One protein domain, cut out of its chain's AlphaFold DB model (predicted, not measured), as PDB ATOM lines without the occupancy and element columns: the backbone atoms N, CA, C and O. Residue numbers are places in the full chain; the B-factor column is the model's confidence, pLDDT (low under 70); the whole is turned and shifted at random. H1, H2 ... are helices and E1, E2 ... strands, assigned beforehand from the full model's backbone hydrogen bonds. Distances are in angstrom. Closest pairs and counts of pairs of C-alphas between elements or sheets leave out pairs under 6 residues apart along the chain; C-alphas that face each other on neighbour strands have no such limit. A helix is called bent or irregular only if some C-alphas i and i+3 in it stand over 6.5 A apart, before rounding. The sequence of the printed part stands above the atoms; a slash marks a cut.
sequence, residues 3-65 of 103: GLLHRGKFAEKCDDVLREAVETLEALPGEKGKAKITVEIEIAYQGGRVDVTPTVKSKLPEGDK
ATOM      1  N   GLY A   3     -32.333  29.571  -1.192       65.94
ATOM      2  CA  GLY A   3     -31.020  29.103  -1.662       65.94
ATOM      3  C   GLY A   3     -30.766  29.245  -3.173       65.94
ATOM      4  O   GLY A   3     -29.660  28.989  -3.623       65.94
ATOM      5  N   LEU A   4     -31.761  29.649  -3.969       71.50
ATOM      6  CA  LEU A   4     -31.596  29.963  -5.395       71.50
ATOM      7  C   LEU A   4     -31.444  31.472  -5.636       71.50
ATOM      8  O   LEU A   4     -31.039  31.884  -6.725       71.50
ATOM      9  N   LEU A   5     -31.757  32.298  -4.631       73.50
ATOM     10  CA  LEU A   5     -31.630  33.746  -4.730       73.50
ATOM     11  C   LEU A   5     -30.168  34.114  -4.964       73.50
ATOM     12  O   LEU A   5     -29.255  33.546  -4.362       73.50
ATOM     13  N   HIS A   6     -29.953  35.036  -5.903       72.62
ATOM     14  CA  HIS A   6     -28.622  35.450  -6.340       72.62
ATOM     15  C   HIS A   6     -27.695  34.255  -6.681       72.62
ATOM     16  O   HIS A   6     -26.507  34.241  -6.350       72.62
ATOM     17  N   ARG A   7     -28.245  33.224  -7.344       73.94
ATOM     18  CA  ARG A   7     -27.516  32.008  -7.761       73.94
ATOM     19  C   ARG A   7     -26.834  31.272  -6.594       73.94
ATOM     20  O   ARG A   7     -25.735  30.761  -6.763       73.94
ATOM     21  N   GLY A   8     -27.449  31.272  -5.412       69.19
ATOM     22  CA  GLY A   8     -26.915  30.611  -4.214       69.19
ATOM     23  C   GLY A   8     -25.933  31.446  -3.394       69.19
ATOM     24  O   GLY A   8     -25.785  31.201  -2.201       69.19
ATOM     25  N   LYS A   9     -25.373  32.523  -3.960       74.94
ATOM     26  CA  LYS A   9     -24.438  33.410  -3.242       74.94
ATOM     27  C   LYS A   9     -25.095  34.201  -2.109       74.94
ATOM     28  O   LYS A   9     -24.411  34.767  -1.267       74.94
ATOM     29  N   PHE A  10     -26.426  34.288  -2.100       77.75
ATOM     30  CA  PHE A  10     -27.152  34.919  -1.002       77.75
ATOM     31  C   PHE A  10     -26.974  34.148   0.315       77.75
ATOM     32  O   PHE A  10     -26.803  34.770   1.359       77.75
ATOM     33  N   ALA A  11     -26.976  32.813   0.253       77.25
ATOM     34  CA  ALA A  11     -26.730  31.972   1.419       77.25
ATOM     35  C   ALA A  11     -25.288  32.154   1.914       77.25
ATOM     36  O   ALA A  11     -25.097  32.489   3.076       77.25
ATOM     37  N   GLU A  12     -24.311  32.095   1.001       81.31
ATOM     38  CA  GLU A  12     -22.893  32.348   1.308       81.31
ATOM     39  C   GLU A  12     -22.697  33.706   1.994       81.31
ATOM     40  O   GLU A  12     -22.044  33.807   3.028       81.31
ATOM     41  N   LYS A  13     -23.341  34.761   1.478       81.06
ATOM     42  CA  LYS A  13     -23.229  36.099   2.064       81.06
ATOM     43  C   LYS A  13     -23.861  36.198   3.454       81.06
ATOM     44  O   LYS A  13     -23.383  36.973   4.279       81.06
ATOM     45  N   CYS A  14     -24.940  35.459   3.713       80.12
ATOM     46  CA  CYS A  14     -25.530  35.390   5.051       80.12
ATOM     47  C   CYS A  14     -24.607  34.650   6.020       80.12
ATOM     48  O   CYS A  14     -24.452  35.104   7.151       80.12
ATOM     49  N   ASP A  15     -23.976  33.566   5.568       82.94
ATOM     50  CA  ASP A  15     -23.024  32.792   6.366       82.94
ATOM     51  C   ASP A  15     -21.791  33.626   6.734       82.94
ATOM     52  O   ASP A  15     -21.366  33.607   7.888       82.94
ATOM     53  N   ASP A  16     -21.265  34.425   5.801       84.56
ATOM     54  CA  ASP A  16     -20.161  35.358   6.067       84.56
ATOM     55  C   ASP A  16     -20.533  36.386   7.144       84.56
ATOM     56  O   ASP A  16     -19.793  36.596   8.103       84.56
ATOM     57  N   VAL A  17     -21.708  37.011   7.011       81.56
ATOM     58  CA  VAL A  17     -22.184  38.037   7.952       81.56
ATOM     59  C   VAL A  17     -22.486  37.439   9.330       81.56
ATOM     60  O   VAL A  17     -22.261  38.088  10.350       81.56
ATOM     61  N   LEU A  18     -22.993  36.205   9.377       81.25
ATOM     62  CA  LEU A  18     -23.185  35.464  10.623       81.25
ATOM     63  C   LEU A  18     -21.851  35.140  11.287       81.25
ATOM     64  O   LEU A  18     -21.724  35.343  12.491       81.25
ATOM     65  N   ARG A  19     -20.862  34.680  10.518       82.81
ATOM     66  CA  ARG A  19     -19.522  34.392  11.035       82.81
ATOM     67  C   ARG A  19     -18.889  35.637  11.640       82.81
ATOM     68  O   ARG A  19     -18.480  35.597  12.791       82.81
ATOM     69  N   GLU A  20     -18.905  36.752  10.916       82.31
ATOM     70  CA  GLU A  20     -18.386  38.034  11.402       82.31
ATOM     71  C   GLU A  20     -19.117  38.495  12.677       82.31
ATOM     72  O   GLU A  20     -18.498  38.942  13.642       82.31
ATOM     73  N   ALA A  21     -20.442  38.339  12.735       78.69
ATOM     74  CA  ALA A  21     -21.218  38.664  13.929       78.69
ATOM     75  C   ALA A  21     -20.859  37.780  15.139       78.69
ATOM     76  O   ALA A  21     -20.884  38.262  16.268       78.69
ATOM     77  N   VAL A  22     -20.535  36.503  14.926       81.50
ATOM     78  CA  VAL A  22     -20.106  35.590  15.997       81.50
ATOM     79  C   VAL A  22     -18.687  35.922  16.455       81.50
ATOM     80  O   VAL A  22     -18.488  36.137  17.645       81.50
ATOM     81  N   GLU A  23     -17.738  36.067  15.528       84.06
ATOM     82  CA  GLU A  23     -16.347  36.439  15.835       84.06
ATOM     83  C   GLU A  23     -16.280  37.763  16.608       84.06
ATOM     84  O   GLU A  23     -15.551  37.899  17.591       84.06
ATOM     85  N   THR A  24     -17.090  38.746  16.208       78.94
ATOM     86  CA  THR A  24     -17.160  40.036  16.907       78.94
ATOM     87  C   THR A  24     -17.767  39.922  18.300       78.94
ATOM     88  O   THR A  24     -17.312  40.634  19.189       78.94
ATOM     89  N   LEU A  25     -18.758  39.049  18.520       78.44
ATOM     90  CA  LEU A  25     -19.325  38.801  19.849       78.44
ATOM     91  C   LEU A  25     -18.347  38.063  20.770       78.44
ATOM     92  O   LEU A  25     -18.282  38.392  21.952       78.44
ATOM     93  N   GLU A  26     -17.581  37.108  20.239       78.38
ATOM     94  CA  GLU A  26     -16.537  36.386  20.978       78.38
ATOM     95  C   GLU A  26     -15.372  37.302  21.374       78.38
ATOM     96  O   GLU A  26     -14.800  37.154  22.451       78.38
ATOM     97  N   ALA A  27     -15.048  38.293  20.541       80.19
ATOM     98  CA  ALA A  27     -13.991  39.262  20.814       80.19
ATOM     99  C   ALA A  27     -14.385  40.367  21.821       80.19
ATOM    100  O   ALA A  27     -13.552  41.222  22.138       80.19
ATOM    101  N   LEU A  28     -15.631  40.400  22.320       75.94
ATOM    102  CA  LEU A  28     -16.078  41.453  23.237       75.94
ATOM    103  C   LEU A  28     -15.477  41.295  24.646       75.94
ATOM    104  O   LEU A  28     -15.640  40.247  25.279       75.94
ATOM    105  N   PRO A  29     -14.874  42.359  25.212       59.62
ATOM    106  CA  PRO A  29     -14.392  42.342  26.586       59.62
ATOM    107  C   PRO A  29     -15.588  42.302  27.546       59.62
ATOM    108  O   PRO A  29     -16.336  43.269  27.667       59.62
ATOM    109  N   GLY A  30     -15.778  41.163  28.214       70.00
ATOM    110  CA  GLY A  30     -16.896  40.918  29.134       70.00
ATOM    111  C   GLY A  30     -17.879  39.835  28.679       70.00
ATOM    112  O   GLY A  30     -18.869  39.620  29.376       70.00
ATOM    113  N   GLU A  31     -17.622  39.171  27.538       65.25
ATOM    114  CA  GLU A  31     -18.386  38.008  27.036       65.25
ATOM    115  C   GLU A  31     -19.900  38.263  26.908       65.25
ATOM    116  O   GLU A  31     -20.735  37.358  26.984       65.25
ATOM    117  N   LYS A  32     -20.288  39.529  26.727       75.25
ATOM    118  CA  LYS A  32     -21.686  39.942  26.645       75.25
ATOM    119  C   LYS A  32     -21.866  40.987  25.558       75.25
ATOM    120  O   LYS A  32     -21.336  42.086  25.629       75.25
ATOM    121  N   GLY A  33     -22.697  40.658  24.579       72.62
ATOM    122  CA  GLY A  33     -23.090  41.558  23.503       72.62
ATOM    123  C   GLY A  33     -24.280  41.008  22.736       72.62
ATOM    124  O   GLY A  33     -24.719  39.880  22.960       72.62
ATOM    125  N   LYS A  34     -24.842  41.818  21.839       81.06
ATOM    126  CA  LYS A  34     -25.930  41.401  20.947       81.06
ATOM    127  C   LYS A  34     -25.629  41.867  19.531       81.06
ATOM    128  O   LYS A  34     -25.485  43.064  19.314       81.06
ATOM    129  N   ALA A  35     -25.608  40.947  18.573       76.62
ATOM    130  CA  ALA A  35     -25.577  41.269  17.151       76.62
ATOM    131  C   ALA A  35     -26.985  41.138  16.556       76.62
ATOM    132  O   ALA A  35     -27.755  40.256  16.945       76.62
ATOM    133  N   LYS A  36     -27.340  42.011  15.608       82.38
ATOM    134  CA  LYS A  36     -28.607  41.924  14.871       82.38
ATOM    135  C   LYS A  36     -28.335  41.916  13.375       82.38
ATOM    136  O   LYS A  36     -27.821  42.887  12.826       82.38
ATOM    137  N   ILE A  37     -28.776  40.861  12.702       80.75
ATOM    138  CA  ILE A  37     -28.742  40.756  11.241       80.75
ATOM    139  C   ILE A  37     -30.172  40.914  10.728       80.75
ATOM    140  O   ILE A  37     -31.103  40.311  11.255       80.75
ATOM    141  N   THR A  38     -30.363  41.785   9.742       83.31
ATOM    142  CA  THR A  38     -31.654  42.048   9.102       83.31
ATOM    143  C   THR A  38     -31.561  41.663   7.634       83.31
ATOM    144  O   THR A  38     -30.732  42.198   6.900       83.31
ATOM    145  N   VAL A  39     -32.424  40.741   7.218       80.50
ATOM    146  CA  VAL A  39     -32.582  40.327   5.824       80.50
ATOM    147  C   VAL A  39     -33.874  40.926   5.291       80.50
ATOM    148  O   VAL A  39     -34.932  40.774   5.896       80.50
ATOM    149  N   GLU A  40     -33.778  41.593   4.153       82.56
ATOM    150  CA  GLU A  40     -34.886  42.222   3.447       82.56
ATOM    151  C   GLU A  40     -34.974  41.598   2.053       82.56
ATOM    152  O   GLU A  40     -33.965  41.490   1.362       82.56
ATOM    153  N   ILE A  41     -36.153  41.125   1.650       81.81
ATOM    154  CA  ILE A  41     -36.365  40.512   0.334       81.81
ATOM    155  C   ILE A  41     -37.475  41.288  -0.358       81.81
ATOM    156  O   ILE A  41     -38.631  41.217   0.054       81.81
ATOM    157  N   GLU A  42     -37.115  42.009  -1.411       83.50
ATOM    158  CA  GLU A  42     -38.066  42.715  -2.258       83.50
ATOM    159  C   GLU A  42     -38.466  41.824  -3.435       83.50
ATOM    160  O   GLU A  42     -37.619  41.189  -4.066       83.50
ATOM    161  N   ILE A  43     -39.767  41.747  -3.712       84.75
ATOM    162  CA  ILE A  43     -40.322  40.954  -4.810       84.75
ATOM    163  C   ILE A  43     -41.142  41.893  -5.686       84.75
ATOM    164  O   ILE A  43     -42.169  42.411  -5.250       84.75
ATOM    165  N   ALA A  44     -40.701  42.084  -6.923       84.56
ATOM    166  CA  ALA A  44     -41.383  42.896  -7.918       84.56
ATOM    167  C   ALA A  44     -41.936  42.001  -9.030       84.56
ATOM    168  O   ALA A  44     -41.259  41.094  -9.512       84.56
ATOM    169  N   TYR A  45     -43.176  42.251  -9.451       83.50
ATOM    170  CA  TYR A  45     -43.788  41.576 -10.593       83.50
ATOM    171  C   TYR A  45     -44.076  42.587 -11.696       83.50
ATOM    172  O   TYR A  45     -44.787  43.565 -11.470       83.50
ATOM    173  N   GLN A  46     -43.567  42.335 -12.900       84.25
ATOM    174  CA  GLN A  46     -43.809  43.185 -14.058       84.25
ATOM    175  C   GLN A  46     -44.016  42.337 -15.314       84.25
ATOM    176  O   GLN A  46     -43.119  41.625 -15.759       84.25
ATOM    177  N   GLY A  47     -45.217  42.413 -15.896       80.75
ATOM    178  CA  GLY A  47     -45.516  41.845 -17.217       80.75
ATOM    179  C   GLY A  47     -45.223  40.347 -17.373       80.75
ATOM    180  O   GLY A  47     -44.754  39.935 -18.428       80.75
ATOM    181  N   GLY A  48     -45.449  39.531 -16.335       86.31
ATOM    182  CA  GLY A  48     -45.161  38.087 -16.369       86.31
ATOM    183  C   GLY A  48     -43.799  37.686 -15.803       86.31
ATOM    184  O   GLY A  48     -43.546  36.497 -15.620       86.31
ATOM    185  N   ARG A  49     -42.938  38.654 -15.479       77.94
ATOM    186  CA  ARG A  49     -41.636  38.434 -14.849       77.94
ATOM    187  C   ARG A  49     -41.707  38.744 -13.354       77.94
ATOM    188  O   ARG A  49     -42.316  39.733 -12.961       77.94
ATOM    189  N   VAL A  50     -41.078  37.897 -12.539       85.38
ATOM    190  CA  VAL A  50     -40.880  38.112 -11.098       85.38
ATOM    191  C   VAL A  50     -39.396  38.381 -10.874       85.38
ATOM    192  O   VAL A  50     -38.569  37.518 -11.165       85.38
ATOM    193  N   ASP A  51     -39.062  39.554 -10.353       80.56
ATOM    194  CA  ASP A  51     -37.716  39.903  -9.916       80.56
ATOM    195  C   ASP A  51     -37.662  39.850  -8.384       80.56
ATOM    196  O   ASP A  51     -38.541  40.369  -7.695       80.56
ATOM    197  N   VAL A  52     -36.647  39.172  -7.847       81.00
ATOM    198  CA  VAL A  52     -36.453  39.008  -6.401       81.00
ATOM    199  C   VAL A  52     -35.093  39.569  -6.018       81.00
ATOM    200  O   VAL A  52     -34.060  39.037  -6.434       81.00
ATOM    201  N   THR A  53     -35.103  40.610  -5.194       82.12
ATOM    202  CA  THR A  53     -33.915  41.360  -4.788       82.12
ATOM    203  C   THR A  53     -33.694  41.203  -3.284       82.12
ATOM    204  O   THR A  53     -34.376  41.845  -2.483       82.12
ATOM    205  N   PRO A  54     -32.762  40.333  -2.863       76.19
ATOM    206  CA  PRO A  54     -32.414  40.198  -1.458       76.19
ATOM    207  C   PRO A  54     -31.355  41.228  -1.031       76.19
ATOM    208  O   PRO A  54     -30.366  41.450  -1.726       76.19
ATOM    209  N   THR A  55     -31.524  41.795   0.160       75.44
ATOM    210  CA  THR A  55     -30.600  42.725   0.817       75.44
ATOM    211  C   THR A  55     -30.289  42.222   2.229       75.44
ATOM    212  O   THR A  55     -31.194  41.866   2.980       75.44
ATOM    213  N   VAL A  56     -29.011  42.212   2.620       71.81
ATOM    214  CA  VAL A  56     -28.567  41.849   3.981       71.81
ATOM    215  C   VAL A  56     -27.925  43.067   4.632       71.81
ATOM    216  O   VAL A  56     -26.991  43.644   4.081       71.81
ATOM    217  N   LYS A  57     -28.419  43.459   5.807       74.31
ATOM    218  CA  LYS A  57     -27.874  44.545   6.633       74.31
ATOM    219  C   LYS A  57     -27.492  43.969   7.999       74.31
ATOM    220  O   LYS A  57     -28.346  43.393   8.672       74.31
ATOM    221  N   SER A  58     -26.250  44.140   8.441       48.47
ATOM    222  CA  SER A  58     -25.817  43.783   9.798       48.47
ATOM    223  C   SER A  58     -25.645  45.028  10.661       48.47
ATOM    224  O   SER A  58     -25.117  46.050  10.229       48.47
ATOM    225  N   LYS A  59     -26.120  44.947  11.903       62.91
ATOM    226  CA  LYS A  59     -25.736  45.844  12.989       62.91
ATOM    227  C   LYS A  59     -24.956  45.002  13.988       62.91
ATOM    228  O   LYS A  59     -25.541  44.199  14.721       62.91
ATOM    229  N   LEU A  60     -23.639  45.147  13.947       59.34
ATOM    230  CA  LEU A  60     -22.738  44.591  14.950       59.34
ATOM    231  C   LEU A  60     -23.050  45.225  16.314       59.34
ATOM    232  O   LEU A  60     -23.633  46.317  16.332       59.34
ATOM    233  N   PRO A  61     -22.750  44.539  17.434       53.06
ATOM    234  CA  PRO A  61     -23.004  45.073  18.764       53.06
ATOM    235  C   PRO A  61     -22.472  46.502  18.851       53.06
ATOM    236  O   PRO A  61     -21.274  46.746  18.742       53.06
ATOM    237  N   GLU A  62     -23.389  47.454  19.019       51.69
ATOM    238  CA  GLU A  62     -23.039  48.776  19.512       51.69
ATOM    239  C   GLU A  62     -22.433  48.507  20.890       51.69
ATOM    240  O   GLU A  62     -23.163  48.107  21.803       51.69
ATOM    241  N   GLY A  63     -21.100  48.602  21.001       45.41
ATOM    242  CA  GLY A  63     -20.401  48.495  22.279       45.41
ATOM    243  C   GLY A  63     -21.138  49.340  23.309       45.41
ATOM    244  O   GLY A  63     -21.650  50.395  22.928       45.41
ATOM    245  N   ASP A  64     -21.271  48.810  24.531       39.81
ATOM    246  CA  ASP A  64     -22.131  49.318  25.606       39.81
ATOM    247  C   ASP A  64     -22.569  50.763  25.363       39.81
ATOM    248  O   ASP A  64     -21.819  51.715  25.597       39.81
ATOM    249  N   LYS A  65     -23.797  50.942  24.854       41.84
ATOM    250  CA  LYS A  65     -24.447  52.246  24.938       41.84
ATOM    251  C   LYS A  65     -24.393  52.605  26.406       41.84
ATOM    252  O   LYS A  65     -25.033  51.906  27.191       41.84
TER     253      LYS A  65
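Overview. This is residues 3 to 65 of the 103 residues of an uncharacterized protein of Rhodomicrobium udaipurense JA643 (UniProt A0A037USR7). One helix, H1, runs lengthwise beside a long, narrow two-stranded hairpin of E1 and E2, and the hairpin's turn, residues 45 to 50, sticks out free at one end of a rod. H1 packs on the hairpin with its residues 5 to 21, mostly on E2. The printed part has 63 residues, with one named helix and two named strands in the order H1, E1, E2; the sheet, E1 - E2, is antiparallel and the class is mixed, helices and strands. The whole is only just loose, close to extended, with a radius of gyration of the C-alphas of 15.7 A and spans of 54 by 23 by 8 A.

Along the chain. H1, residues 3 to 26, begins at C-alpha 3 at (-31.020, 29.103, -1.662) and is 27.8 A long. It is irregular, with C-alphas 3 and 6 lying 8.2 A apart, and has a kink of 72 degrees near residue 10. E1, residues 36 to 46, is 32.7 A long and begins at C-alpha 36 at (-28.607, 41.924, 14.871). E2, residues 49 to 59, is 32.9 A long and ends at C-alpha 59 at (-25.736, 45.844, 12.989).

Arrangement. E1 and E2 form an antiparallel hairpin, with 165 degrees between their directions. N 40 and O 55, 2.9 A apart, and N 55 and O 40, 2.7 A apart, are within hydrogen-bond range. The closest C-alphas of H1 and E2 are those of Val 17 and Ser 58, 7.0 A apart. Those of H1 and E1 are Leu 18 and Ile 37, 7.7 A apart. In H1, 14 of 20 O i to N i+4 pairs are within hydrogen-bond range.

Size, cuts and confidence. The two C-alphas farthest apart, those of Gly 30 and Gly 47, are 54.5 A apart. The printed part has no cut. The link from E1 to E2 is tight, and that from H1 to E1 is short, with 9 residues. The mean pLDDT of the printed part is 74.9; residues 3, 8, 29, 31 and 58 to 65 are under 70.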